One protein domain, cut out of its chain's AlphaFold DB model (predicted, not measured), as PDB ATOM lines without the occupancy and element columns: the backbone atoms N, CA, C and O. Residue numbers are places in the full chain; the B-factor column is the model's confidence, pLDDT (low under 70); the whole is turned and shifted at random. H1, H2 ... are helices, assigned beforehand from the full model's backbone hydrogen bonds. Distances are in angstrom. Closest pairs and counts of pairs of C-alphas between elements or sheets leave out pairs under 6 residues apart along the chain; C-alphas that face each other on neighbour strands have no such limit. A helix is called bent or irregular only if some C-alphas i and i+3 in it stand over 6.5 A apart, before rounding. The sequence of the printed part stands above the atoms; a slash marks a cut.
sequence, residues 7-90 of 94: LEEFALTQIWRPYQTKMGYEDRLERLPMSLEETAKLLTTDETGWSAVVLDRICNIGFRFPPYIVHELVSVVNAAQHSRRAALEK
ATOM      1  N   LEU A   7      99.590 183.288 160.049       92.62
ATOM      2  CA  LEU A   7     101.036 183.410 159.880       92.62
ATOM      3  C   LEU A   7     101.813 183.009 161.145       92.62
ATOM      4  O   LEU A   7     102.858 182.366 161.045       92.62
ATOM      5  N   GLU A   8     101.299 183.337 162.331       93.81
ATOM      6  CA  GLU A   8     101.864 182.862 163.598       93.81
ATOM      7  C   GLU A   8     101.692 181.353 163.762       93.81
ATOM      8  O   GLU A   8     102.622 180.672 164.199       93.81
ATOM      9  N   GLU A   9     100.539 180.809 163.368       93.62
ATOM     10  CA  GLU A   9     100.315 179.364 163.366       93.62
ATOM     11  C   GLU A   9     101.246 178.655 162.377       93.62
ATOM     12  O   GLU A   9     101.861 177.641 162.724       93.62
ATOM     13  N   PHE A  10     101.430 179.211 161.178       94.56
ATOM     14  CA  PHE A  10     102.412 178.720 160.218       94.56
ATOM     15  C   PHE A  10     103.816 178.708 160.824       94.56
ATOM     16  O   PHE A  10     104.479 177.671 160.818       94.56
ATOM     17  N   ALA A  11     104.271 179.829 161.384       96.19
ATOM     18  CA  ALA A  11     105.610 179.914 161.948       96.19
ATOM     19  C   ALA A  11     105.791 178.919 163.104       96.19
ATOM     20  O   ALA A  11     106.792 178.206 163.182       96.19
ATOM     21  N   LEU A  12     104.786 178.772 163.964       96.19
ATOM     22  CA  LEU A  12     104.855 177.849 165.087       96.19
ATOM     23  C   LEU A  12     104.926 176.393 164.615       96.19
ATOM     24  O   LEU A  12     105.750 175.616 165.098       96.19
ATOM     25  N   THR A  13     104.060 176.015 163.678       94.56
ATOM     26  CA  THR A  13     103.902 174.623 163.236       94.56
ATOM     27  C   THR A  13     104.963 174.187 162.240       94.56
ATOM     28  O   THR A  13     105.381 173.031 162.284       94.56
ATOM     29  N   GLN A  14     105.415 175.087 161.367       95.19
ATOM     30  CA  GLN A  14     106.322 174.757 160.275       95.19
ATOM     31  C   GLN A  14     107.766 175.183 160.535       95.19
ATOM     32  O   GLN A  14     108.672 174.512 160.043       95.19
ATOM     33  N   ILE A  15     108.017 176.245 161.295       95.62
ATOM     34  CA  ILE A  15     109.388 176.716 161.539       95.62
ATOM     35  C   ILE A  15     109.901 176.184 162.870       95.62
ATOM     36  O   ILE A  15     110.976 175.602 162.919       95.62
ATOM     37  N   TRP A  16     109.125 176.324 163.943       96.31
ATOM     38  CA  TRP A  16     109.633 176.074 165.291       96.31
ATOM     39  C   TRP A  16     109.452 174.636 165.772       96.31
ATOM     40  O   TRP A  16     110.434 173.959 166.071       96.31
ATOM     41  N   ARG A  17     108.211 174.135 165.820       95.25
ATOM     42  CA  ARG A  17     107.894 172.807 166.381       95.25
ATOM     43  C   ARG A  17     108.724 171.651 165.799       95.25
ATOM     44  O   ARG A  17     109.190 170.839 166.595       95.25
ATOM     45  N   PRO A  18     108.981 171.565 164.478       94.81
ATOM     46  CA  PRO A  18     109.747 170.451 163.913       94.81
ATOM     47  C   PRO A  18     111.203 170.387 164.394       94.81
ATOM     48  O   PRO A  18     111.821 169.330 164.325       94.81
ATOM     49  N   TYR A  19     111.750 171.505 164.880       93.75
ATOM     50  CA  TYR A  19     113.145 171.612 165.307       93.75
ATOM     51  C   TYR A  19     113.286 172.087 166.755       93.75
ATOM     52  O   TYR A  19     114.382 172.460 167.166       93.75
ATOM     53  N   GLN A  20     112.205 172.070 167.538       92.88
ATOM     54  CA  GLN A  20     112.182 172.657 168.879       92.88
ATOM     55  C   GLN A  20     113.261 172.043 169.790       92.88
ATOM     56  O   GLN A  20     114.002 172.772 170.440       92.88
ATOM     57  N   THR A  21     113.454 170.721 169.729       90.19
ATOM     58  CA  THR A  21     114.473 170.014 170.515       90.19
ATOM     59  C   THR A  21     115.889 170.384 170.080       90.19
ATOM     60  O   THR A  21     116.775 170.513 170.917       90.19
ATOM     61  N   LYS A  22     116.108 170.635 168.780       87.00
ATOM     62  CA  LYS A  22     117.405 171.108 168.263       87.00
ATOM     63  C   LYS A  22     117.727 172.523 168.755       87.00
ATOM     64  O   LYS A  22     118.894 172.857 168.915       87.00
ATOM     65  N   MET A  23     116.696 173.321 169.024       86.94
ATOM     66  CA  MET A  23     116.803 174.665 169.595       86.94
ATOM     67  C   MET A  23     116.821 174.672 171.135       86.94
ATOM     68  O   MET A  23     116.825 175.743 171.732       86.94
ATOM     69  N   GLY A  24     116.835 173.502 171.785       90.06
ATOM     70  CA  GLY A  24     116.890 173.382 173.245       90.06
ATOM     71  C   GLY A  24     115.539 173.486 173.961       90.06
ATOM     72  O   GLY A  24     115.515 173.614 175.181       90.06
ATOM     73  N   TYR A  25     114.416 173.422 173.239       90.50
ATOM     74  CA  TYR A  25     113.086 173.346 173.849       90.50
ATOM     75  C   TYR A  25     112.701 171.886 174.111       90.50
ATOM     76  O   TYR A  25     112.545 171.094 173.176       90.50
ATOM     77  N   GLU A  26     112.540 171.544 175.388       89.44
ATOM     78  CA  GLU A  26     112.136 170.205 175.836       89.44
ATOM     79  C   GLU A  26     110.618 170.003 175.723       89.44
ATOM     80  O   GLU A  26     110.155 168.966 175.245       89.44
ATOM     81  N   ASP A  27     109.846 171.035 176.073       92.19
ATOM     82  CA  ASP A  27     108.389 171.025 175.992       92.19
ATOM     83  C   ASP A  27     107.863 171.456 174.620       92.19
ATOM     84  O   ASP A  27     108.501 172.188 173.855       92.19
ATOM     85  N   ARG A  28     106.633 171.027 174.312       90.94
ATOM     86  CA  ARG A  28     105.926 171.465 173.107       90.94
ATOM     87  C   ARG A  28     105.706 172.975 173.148       90.94
ATOM     88  O   ARG A  28     105.031 173.497 174.031       90.94
ATOM     89  N   LEU A  29     106.191 173.665 172.118       92.12
ATOM     90  CA  LEU A  29     105.922 175.090 171.952       92.12
ATOM     91  C   LEU A  29     104.422 175.325 171.712       92.12
ATOM     92  O   LEU A  29     103.871 174.987 170.656       92.12
ATOM     93  N   GLU A  30     103.756 175.921 172.699       92.12
ATOM     94  CA  GLU A  30     102.352 176.356 172.622       92.12
ATOM     95  C   GLU A  30     102.198 177.716 171.927       92.12
ATOM     96  O   GLU A  30     101.110 178.081 171.483       92.12
ATOM     97  N   ARG A  31     103.291 178.479 171.826       92.12
ATOM     98  CA  ARG A  31     103.366 179.793 171.179       92.12
ATOM     99  C   ARG A  31     104.722 179.972 170.517       92.12
ATOM    100  O   ARG A  31     105.654 179.225 170.810       92.12
ATOM    101  N   LEU A  32     104.821 180.973 169.644       93.69
ATOM    102  CA  LEU A  32     106.106 181.361 169.085       93.69
ATOM    103  C   LEU A  32     107.071 181.775 170.207       93.69
ATOM    104  O   LEU A  32     106.664 182.527 171.098       93.69
ATOM    105  N   PRO A  33     108.328 181.307 170.170       93.50
ATOM    106  CA  PRO A  33     109.332 181.707 171.147       93.50
ATOM    107  C   PRO A  33     109.828 183.147 170.936       93.50
ATOM    108  O   PRO A  33     110.414 183.719 171.849       93.50
ATOM    109  N   MET A  34     109.593 183.725 169.755       94.81
ATOM    110  CA  MET A  34     109.973 185.090 169.372       94.81
ATOM    111  C   MET A  34     108.975 185.669 168.359       94.81
ATOM    112  O   MET A  34     108.086 184.949 167.895       94.81
ATOM    113  N   SER A  35     109.090 186.953 168.014       95.62
ATOM    114  CA  SER A  35     108.180 187.579 167.046       95.62
ATOM    115  C   SER A  35     108.332 186.994 165.631       95.62
ATOM    116  O   SER A  35     109.277 186.254 165.329       95.62
ATOM    117  N   LEU A  36     107.391 187.308 164.735       96.12
ATOM    118  CA  LEU A  36     107.491 186.896 163.332       96.12
ATOM    119  C   LEU A  36     108.670 187.574 162.621       96.12
ATOM    120  O   LEU A  36     109.331 186.941 161.800       96.12
ATOM    121  N   GLU A  37     108.940 188.837 162.945       95.62
ATOM    122  CA  GLU A  37     110.071 189.623 162.443       95.62
ATOM    123  C   GLU A  37     111.395 189.045 162.947       95.62
ATOM    124  O   GLU A  37     112.316 188.821 162.166       95.62
ATOM    125  N   GLU A  38     111.478 188.708 164.235       96.38
ATOM    126  CA  GLU A  38     112.657 188.050 164.805       96.38
ATOM    127  C   GLU A  38     112.878 186.665 164.189       96.38
ATOM    128  O   GLU A  38     114.009 186.312 163.856       96.38
ATOM    129  N   THR A  39     111.800 185.909 163.953       96.69
ATOM    130  CA  THR A  39     111.863 184.622 163.245       96.69
ATOM    131  C   THR A  39     112.385 184.807 161.817       96.69
ATOM    132  O   THR A  39     113.248 184.050 161.377       96.69
ATOM    133  N   ALA A  40     111.895 185.813 161.085       96.62
ATOM    134  CA  ALA A  40     112.344 186.108 159.725       96.62
ATOM    135  C   ALA A  40     113.828 186.498 159.692       96.62
ATOM    136  O   ALA A  40     114.594 185.972 158.881       96.62
ATOM    137  N   LYS A  41     114.248 187.354 160.626       96.69
ATOM    138  CA  LYS A  41     115.647 187.735 160.799       96.69
ATOM    139  C   LYS A  41     116.513 186.514 161.090       96.69
ATOM    140  O   LYS A  41     117.489 186.297 160.383       96.69
ATOM    141  N   LEU A  42     116.126 185.666 162.042       95.56
ATOM    142  CA  LEU A  42     116.886 184.462 162.374       95.56
ATOM    143  C   LEU A  42     117.051 183.532 161.165       95.56
ATOM    144  O   LEU A  42     118.139 183.019 160.937       95.56
ATOM    145  N   LEU A  43     116.013 183.360 160.342       95.44
ATOM    146  CA  LEU A  43     116.102 182.541 159.126       95.44
ATOM    147  C   LEU A  43     117.093 183.071 158.082       95.44
ATOM    148  O   LEU A  43     117.513 182.306 157.219       95.44
ATOM    149  N   THR A  44     117.458 184.351 158.140       94.06
ATOM    150  CA  THR A  44     118.421 184.962 157.210       94.06
ATOM    151  C   THR A  44     119.811 185.137 157.810       94.06
ATOM    152  O   THR A  44     120.783 185.179 157.063       94.06
ATOM    153  N   THR A  45     119.921 185.219 159.138       93.69
ATOM    154  CA  THR A  45     121.193 185.454 159.837       93.69
ATOM    155  C   THR A  45     121.756 184.221 160.539       93.69
ATOM    156  O   THR A  45     122.849 184.297 161.084       93.69
ATOM    157  N   ASP A  46     121.014 183.115 160.615       91.19
ATOM    158  CA  ASP A  46     121.486 181.895 161.274       91.19
ATOM    159  C   ASP A  46     122.673 181.265 160.533       91.19
ATOM    160  O   ASP A  46     122.559 180.857 159.377       91.19
ATOM    161  N   GLU A  47     123.785 181.115 161.251       89.00
ATOM    162  CA  GLU A  47     125.020 180.482 160.778       89.00
ATOM    163  C   GLU A  47     125.142 179.015 161.229       89.00
ATOM    164  O   GLU A  47     126.054 178.302 160.811       89.00
ATOM    165  N   THR A  48     124.220 178.521 162.067       88.62
ATOM    166  CA  THR A  48     124.264 177.147 162.607       88.62
ATOM    167  C   THR A  48     123.751 176.090 161.624       88.62
ATOM    168  O   THR A  48     123.843 174.885 161.881       88.62
ATOM    169  N   GLY A  49     123.183 176.527 160.495       88.94
ATOM    170  CA  GLY A  49     122.581 175.673 159.473       88.94
ATOM    171  C   GLY A  49     121.177 175.176 159.827       88.94
ATOM    172  O   GLY A  49     120.604 174.374 159.088       88.94
ATOM    173  N   TRP A  50     120.591 175.627 160.938       92.62
ATOM    174  CA  TRP A  50     119.195 175.352 161.270       92.62
ATOM    175  C   TRP A  50     118.251 175.977 160.238       92.62
ATOM    176  O   TRP A  50     117.367 175.282 159.728       92.62
ATOM    177  N   SER A  51     118.483 177.236 159.863       93.81
ATOM    178  CA  SER A  51     117.697 177.965 158.862       93.81
ATOM    179  C   SER A  51     117.670 177.244 157.517       93.81
ATOM    180  O   SER A  51     116.604 177.076 156.930       93.81
ATOM    181  N   ALA A  52     118.818 176.735 157.065       92.12
ATOM    182  CA  ALA A  52     118.933 175.987 155.820       92.12
ATOM    183  C   ALA A  52     118.040 174.737 155.824       92.12
ATOM    184  O   ALA A  52     117.304 174.495 154.869       92.12
ATOM    185  N   VAL A  53     118.042 173.975 156.924       93.25
ATOM    186  CA  VAL A  53     117.213 172.765 157.062       93.25
ATOM    187  C   VAL A  53     115.724 173.111 157.141       93.25
ATOM    188  O   VAL A  53     114.900 172.412 156.547       93.25
ATOM    189  N   VAL A  54     115.364 174.188 157.845       94.88
ATOM    190  CA  VAL A  54     113.982 174.691 157.902       94.88
ATOM    191  C   VAL A  54     113.490 175.053 156.504       94.88
ATOM    192  O   VAL A  54     112.428 174.590 156.080       94.88
ATOM    193  N   LEU A  55     114.255 175.881 155.793       94.00
ATOM    194  CA  LEU A  55     113.876 176.414 154.491       94.00
ATOM    195  C   LEU A  55     113.824 175.315 153.431       94.00
ATOM    196  O   LEU A  55     112.856 175.280 152.675       94.00
ATOM    197  N   ASP A  56     114.778 174.379 153.407       91.75
ATOM    198  CA  ASP A  56     114.734 173.242 152.478       91.75
ATOM    199  C   ASP A  56     113.493 172.371 152.725       91.75
ATOM    200  O   ASP A  56     112.770 172.050 151.780       91.75
ATOM    201  N   ARG A  57     113.138 172.091 153.990       93.62
ATOM    202  CA  ARG A  57     111.903 171.350 154.303       93.62
ATOM    203  C   ARG A  57     110.657 172.085 153.811       93.62
ATOM    204  O   ARG A  57     109.793 171.467 153.193       93.62
ATOM    205  N   ILE A  58     110.550 173.388 154.073       93.19
ATOM    206  CA  ILE A  58     109.409 174.205 153.627       93.19
ATOM    207  C   ILE A  58     109.329 174.236 152.092       93.19
ATOM    208  O   ILE A  58     108.231 174.144 151.536       93.19
ATOM    209  N   CYS A  59     110.471 174.312 151.402       90.38
ATOM    210  CA  CYS A  59     110.537 174.219 149.944       90.38
ATOM    211  C   CYS A  59     110.021 172.865 149.443       90.38
ATOM    212  O   CYS A  59     109.187 172.836 148.542       90.38
ATOM    213  N   ASN A  60     110.453 171.764 150.060       89.19
ATOM    214  CA  ASN A  60     110.064 170.407 149.666       89.19
ATOM    215  C   ASN A  60     108.582 170.102 149.941       89.19
ATOM    216  O   ASN A  60     107.958 169.364 149.185       89.19
ATOM    217  N   ILE A  61     107.991 170.696 150.983       88.81
ATOM    218  CA  ILE A  61     106.545 170.600 151.252       88.81
ATOM    219  C   ILE A  61     105.729 171.389 150.211       88.81
ATOM    220  O   ILE A  61     104.539 171.137 150.031       88.81
ATOM    221  N   GLY A  62     106.350 172.340 149.506       84.12
ATOM    222  CA  GLY A  62     105.687 173.131 148.471       84.12
ATOM    223  C   GLY A  62     104.642 174.105 149.019       84.12
ATOM    224  O   GLY A  62     103.720 174.481 148.295       84.12
ATOM    225  N   PHE A  63     104.768 174.507 150.287       85.88
ATOM    226  CA  PHE A  63     103.857 175.462 150.920       85.88
ATOM    227  C   PHE A  63     103.871 176.800 150.166       85.88
ATOM    228  O   PHE A  63     104.941 177.290 149.828       85.88
ATOM    229  N   ARG A  64     102.720 177.429 149.912       85.25
ATOM    230  CA  ARG A  64     102.666 178.721 149.209       85.25
ATOM    231  C   ARG A  64     101.779 179.709 149.935       85.25
ATOM    232  O   ARG A  64     100.652 179.383 150.300       85.25
ATOM    233  N   PHE A  65     102.274 180.932 150.071       88.31
ATOM    234  CA  PHE A  65     101.478 182.042 150.568       88.31
ATOM    235  C   PHE A  65     100.692 182.700 149.430       88.31
ATOM    236  O   PHE A  65     101.226 182.863 148.328       88.31
ATOM    237  N   PRO A  66      99.440 183.118 149.678       87.81
ATOM    238  CA  PRO A  66      98.736 184.012 148.774       87.81
ATOM    239  C   PRO A  66      99.520 185.318 148.542       87.81
ATOM    240  O   PRO A  66     100.092 185.863 149.488       87.81
ATOM    241  N   PRO A  67      99.515 185.872 147.314       87.12
ATOM    242  CA  PRO A  67     100.379 186.998 146.938       87.12
ATOM    243  C   PRO A  67     100.033 188.317 147.642       87.12
ATOM    244  O   PRO A  67     100.837 189.242 147.634       87.12
ATOM    245  N   TYR A  68      98.846 188.422 148.243       88.25
ATOM    246  CA  TYR A  68      98.421 189.604 148.992       88.25
ATOM    247  C   TYR A  68      98.963 189.644 150.429       88.25
ATOM    248  O   TYR A  68      98.792 190.655 151.109       88.25
ATOM    249  N   ILE A  69      99.580 188.564 150.923       87.88
ATOM    250  CA  ILE A  69     100.186 188.554 152.258       87.88
ATOM    251  C   ILE A  69     101.563 189.209 152.170       87.88
ATOM    252  O   ILE A  69     102.515 188.621 151.661       87.88
ATOM    253  N   VAL A  70     101.662 190.426 152.697       90.56
ATOM    254  CA  VAL A  70     102.906 191.199 152.735       90.56
ATOM    255  C   VAL A  70     103.491 191.124 154.141       90.56
ATOM    256  O   VAL A  70     103.002 191.777 155.058       90.56
ATOM    257  N   HIS A  71     104.523 190.298 154.317       93.69
ATOM    258  CA  HIS A  71     105.243 190.155 155.582       93.69
ATOM    259  C   HIS A  71     106.688 189.700 155.330       93.69
ATOM    260  O   HIS A  71     106.936 188.911 154.420       93.69
ATOM    261  N   GLU A  72     107.641 190.134 156.159       94.12
ATOM    262  CA  GLU A  72     109.070 189.810 156.005       94.12
ATOM    263  C   GLU A  72     109.328 188.297 155.978       94.12
ATOM    264  O   GLU A  72     109.953 187.786 155.054       94.12
ATOM    265  N   LEU A  73     108.744 187.559 156.927       94.75
ATOM    266  CA  LEU A  73     108.782 186.094 156.941       94.75
ATOM    267  C   LEU A  73     108.327 185.452 155.617       94.75
ATOM    268  O   LEU A  73     108.944 184.497 155.146       94.75
ATOM    269  N   VAL A  74     107.264 185.980 155.005       94.62
ATOM    270  CA  VAL A  74     106.748 185.479 153.723       94.62
ATOM    271  C   VAL A  74     107.749 185.763 152.605       94.62
ATOM    272  O   VAL A  74     108.016 184.880 151.789       94.62
ATOM    273  N   SER A  75     108.361 186.949 152.596       94.50
ATOM    274  CA  SER A  75     109.426 187.300 151.650       94.50
ATOM    275  C   SER A  75     110.622 186.350 151.752       94.50
ATOM    276  O   SER A  75     111.106 185.885 150.722       94.50
ATOM    277  N   VAL A  76     111.056 186.002 152.969       94.19
ATOM    278  CA  VAL A  76     112.160 185.053 153.204       94.19
ATOM    279  C   VAL A  76     111.827 183.668 152.649       94.19
ATOM    280  O   VAL A  76     112.617 183.097 151.894       94.19
ATOM    281  N   VAL A  77     110.640 183.139 152.962       93.50
ATOM    282  CA  VAL A  77     110.216 181.815 152.477       93.50
ATOM    283  C   VAL A  77     110.101 181.794 150.951       93.50
ATOM    284  O   VAL A  77     110.629 180.886 150.308       93.50
ATOM    285  N   ASN A  78     109.472 182.808 150.352       93.06
ATOM    286  CA  ASN A  78     109.330 182.904 148.899       93.06
ATOM    287  C   ASN A  78     110.694 183.011 148.195       93.06
ATOM    288  O   ASN A  78     110.906 182.370 147.163       93.06
ATOM    289  N   ALA A  79     111.636 183.779 148.752       91.44
ATOM    290  CA  ALA A  79     112.987 183.907 148.210       91.44
ATOM    291  C   ALA A  79     113.758 182.577 148.252       91.44
ATOM    292  O   ALA A  79     114.413 182.208 147.269       91.44
ATOM    293  N   ALA A  80     113.633 181.821 149.348       90.50
ATOM    294  CA  ALA A  80     114.231 180.494 149.474       90.50
ATOM    295  C   ALA A  80     113.666 179.520 148.427       90.50
ATOM    296  O   ALA A  80     114.422 178.841 147.731       90.50
ATOM    297  N   GLN A  81     112.345 179.515 148.241       89.06
ATOM    298  CA  GLN A  81     111.679 178.675 147.245       89.06
ATOM    299  C   GLN A  81     112.078 179.022 145.813       89.06
ATOM    300  O   GLN A  81     112.316 178.124 145.001       89.06
ATOM    301  N   HIS A  82     112.178 180.314 145.497       87.31
ATOM    302  CA  HIS A  82     112.611 180.761 144.178       87.31
ATOM    303  C   HIS A  82     114.051 180.322 143.887       87.31
ATOM    304  O   HIS A  82     114.327 179.761 142.827       87.31
ATOM    305  N   SER A  83     114.945 180.490 144.864       85.31
ATOM    306  CA  SER A  83     116.347 180.068 144.764       85.31
ATOM    307  C   SER A  83     116.482 178.554 144.585       85.31
ATOM    308  O   SER A  83     117.222 178.099 143.714       85.31
ATOM    309  N   ARG A  84     115.724 177.759 145.354       79.94
ATOM    310  CA  ARG A  84     115.739 176.292 145.259       79.94
ATOM    311  C   ARG A  84     115.245 175.805 143.904       79.94
ATOM    312  O   ARG A  84     115.871 174.940 143.301       79.94
ATOM    313  N   ARG A  85     114.162 176.390 143.394       78.44
ATOM    314  CA  ARG A  85     113.646 176.071 142.060       78.44
ATOM    315  C   ARG A  85     114.666 176.391 140.968       78.44
ATOM    316  O   ARG A  85     114.899 175.554 140.104       78.44
ATOM    317  N   ALA A  86     115.310 177.555 141.043       78.25
ATOM    318  CA  ALA A  86     116.359 177.935 140.100       78.25
ATOM    319  C   ALA A  86     117.579 176.995 140.156       78.25
ATOM    320  O   ALA A  86     118.247 176.814 139.141       78.25
ATOM    321  N   ALA A  87     117.880 176.399 141.314       76.94
ATOM    322  CA  ALA A  87     118.923 175.380 141.442       76.94
ATOM    323  C   ALA A  87     118.515 174.050 140.782       76.94
ATOM    324  O   ALA A  87     119.288 173.509 139.999       76.94
ATOM    325  N   LEU A  88     117.286 173.576 141.013       74.12
ATOM    326  CA  LEU A  88     116.761 172.343 140.405       74.12
ATOM    327  C   LEU A  88     116.637 172.429 138.874       74.12
ATOM    328  O   LEU A  88     116.780 171.431 138.181       74.12
ATOM    329  N   GLU A  89     116.382 173.620 138.328       74.62
ATOM    330  CA  GLU A  89     116.359 173.848 136.875       74.62
ATOM    331  C   GLU A  89     117.765 173.794 136.239       74.62
ATOM    332  O   GLU A  89     117.876 173.629 135.025       74.62
ATOM    333  N   LYS A  90     118.832 173.915 137.042       71.19
ATOM    334  CA  LYS A  90     120.236 173.861 136.598       71.19
ATOM    335  C   LYS A  90     120.891 172.491 136.785       71.19
ATOM    336  O   LYS A  90     121.967 172.277 136.230       71.19
TER     337      LYS A  90
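AT A GLANCE: This is residues 7 to 90 of the 94 residues of an uncharacterized protein of Shinella sp. JR1-6 (UniProt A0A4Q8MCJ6). Three helices, H2, H3 and H4, form a cluster in which each touches the other two: H2 and H3 make a corner near the tight link between them, H4 packs on H2 with its residues 72 to 76 and on H3 with its residues 77 to 84, and H1 lies on the side of H2 and H3 away from H4. A long loop, residues 20 to 35, folds back from the last residue of H1 to the first of H2 and makes one end of the longest axis; the last residues of H4 run to the other end. The printed part has 84 residues with four named helices, in the order H1, H2, H3, H4, and no named strand: the class is all helix. It is compact, with a radius of gyration of the C-alphas of 12.8 A, and the C-alphas span 40 by 28 by 22 A.

IN THESE COORDINATES: H1 is residues 7 to 19, 17.8 A from first to last C-alpha; C-alpha 7 stands at (101.036, 183.410, 159.880). H1 is irregular, but only just: C-alphas 15 and 18 are 6.7 A apart. H2 is residues 36 to 45, 14.2 A long, and begins at C-alpha 36, (107.491, 186.896, 163.332). H3 is residues 50 to 61, 16.8 A long. H4, the longest helix, is residues 72 to 88, 24.6 A long, and ends at C-alpha 88, (116.761, 172.343, 140.405).

HOW THE PARTS SIT: H1 only just touches H2, with 3 pairs of C-alphas within 8 A, and does so with residues 8 to 11 alone; the closest C-alphas, of Glu 8 and Leu 36, are 6.9 A apart. These two run the same way at a steep tilt of 45 degrees. H1 and H3 are close but not clearly touching, with the closest C-alphas, of Ile 15 and Val 54, 6.2 A apart. H1 and H4 are apart. H2 touches H3, which meets it with residues 51 to 55 alone; the closest C-alphas, of Leu 43 and Ser 51, are 4.9 A apart, and the lines are only just about perpendicular, at 72 degrees. H4 touches H2 with residues 72 to 76 alone, the closest C-alphas being those of Ala 40 and Leu 73, 4.5 A apart; they run the same way at a steep tilt of 38 degrees. H4 touches H3 with residues 77 to 84 alone, and H3 touches H4 with residues 55 to 59 alone. Their closest C-alphas, of Cys 59 and Gln 81, are 5.3 A apart, and their lines are only just about perpendicular, at 71 degrees. In H2, H3 and H4 every O i to N i+4 pair is within hydrogen-bond range; in H1, 5 of 9 are.

THE WHOLE: The two C-alphas farthest apart, of Asp 27 and Lys 90, are 41.2 A apart. The link from H1 to H2 is long, with 16 residues; the link from H2 to H3 is tight, with 4, and that from H3 to H4 is short, with 10. The printed part has no cut. The mean pLDDT of the printed part is 90.9, and no printed residue is under 70.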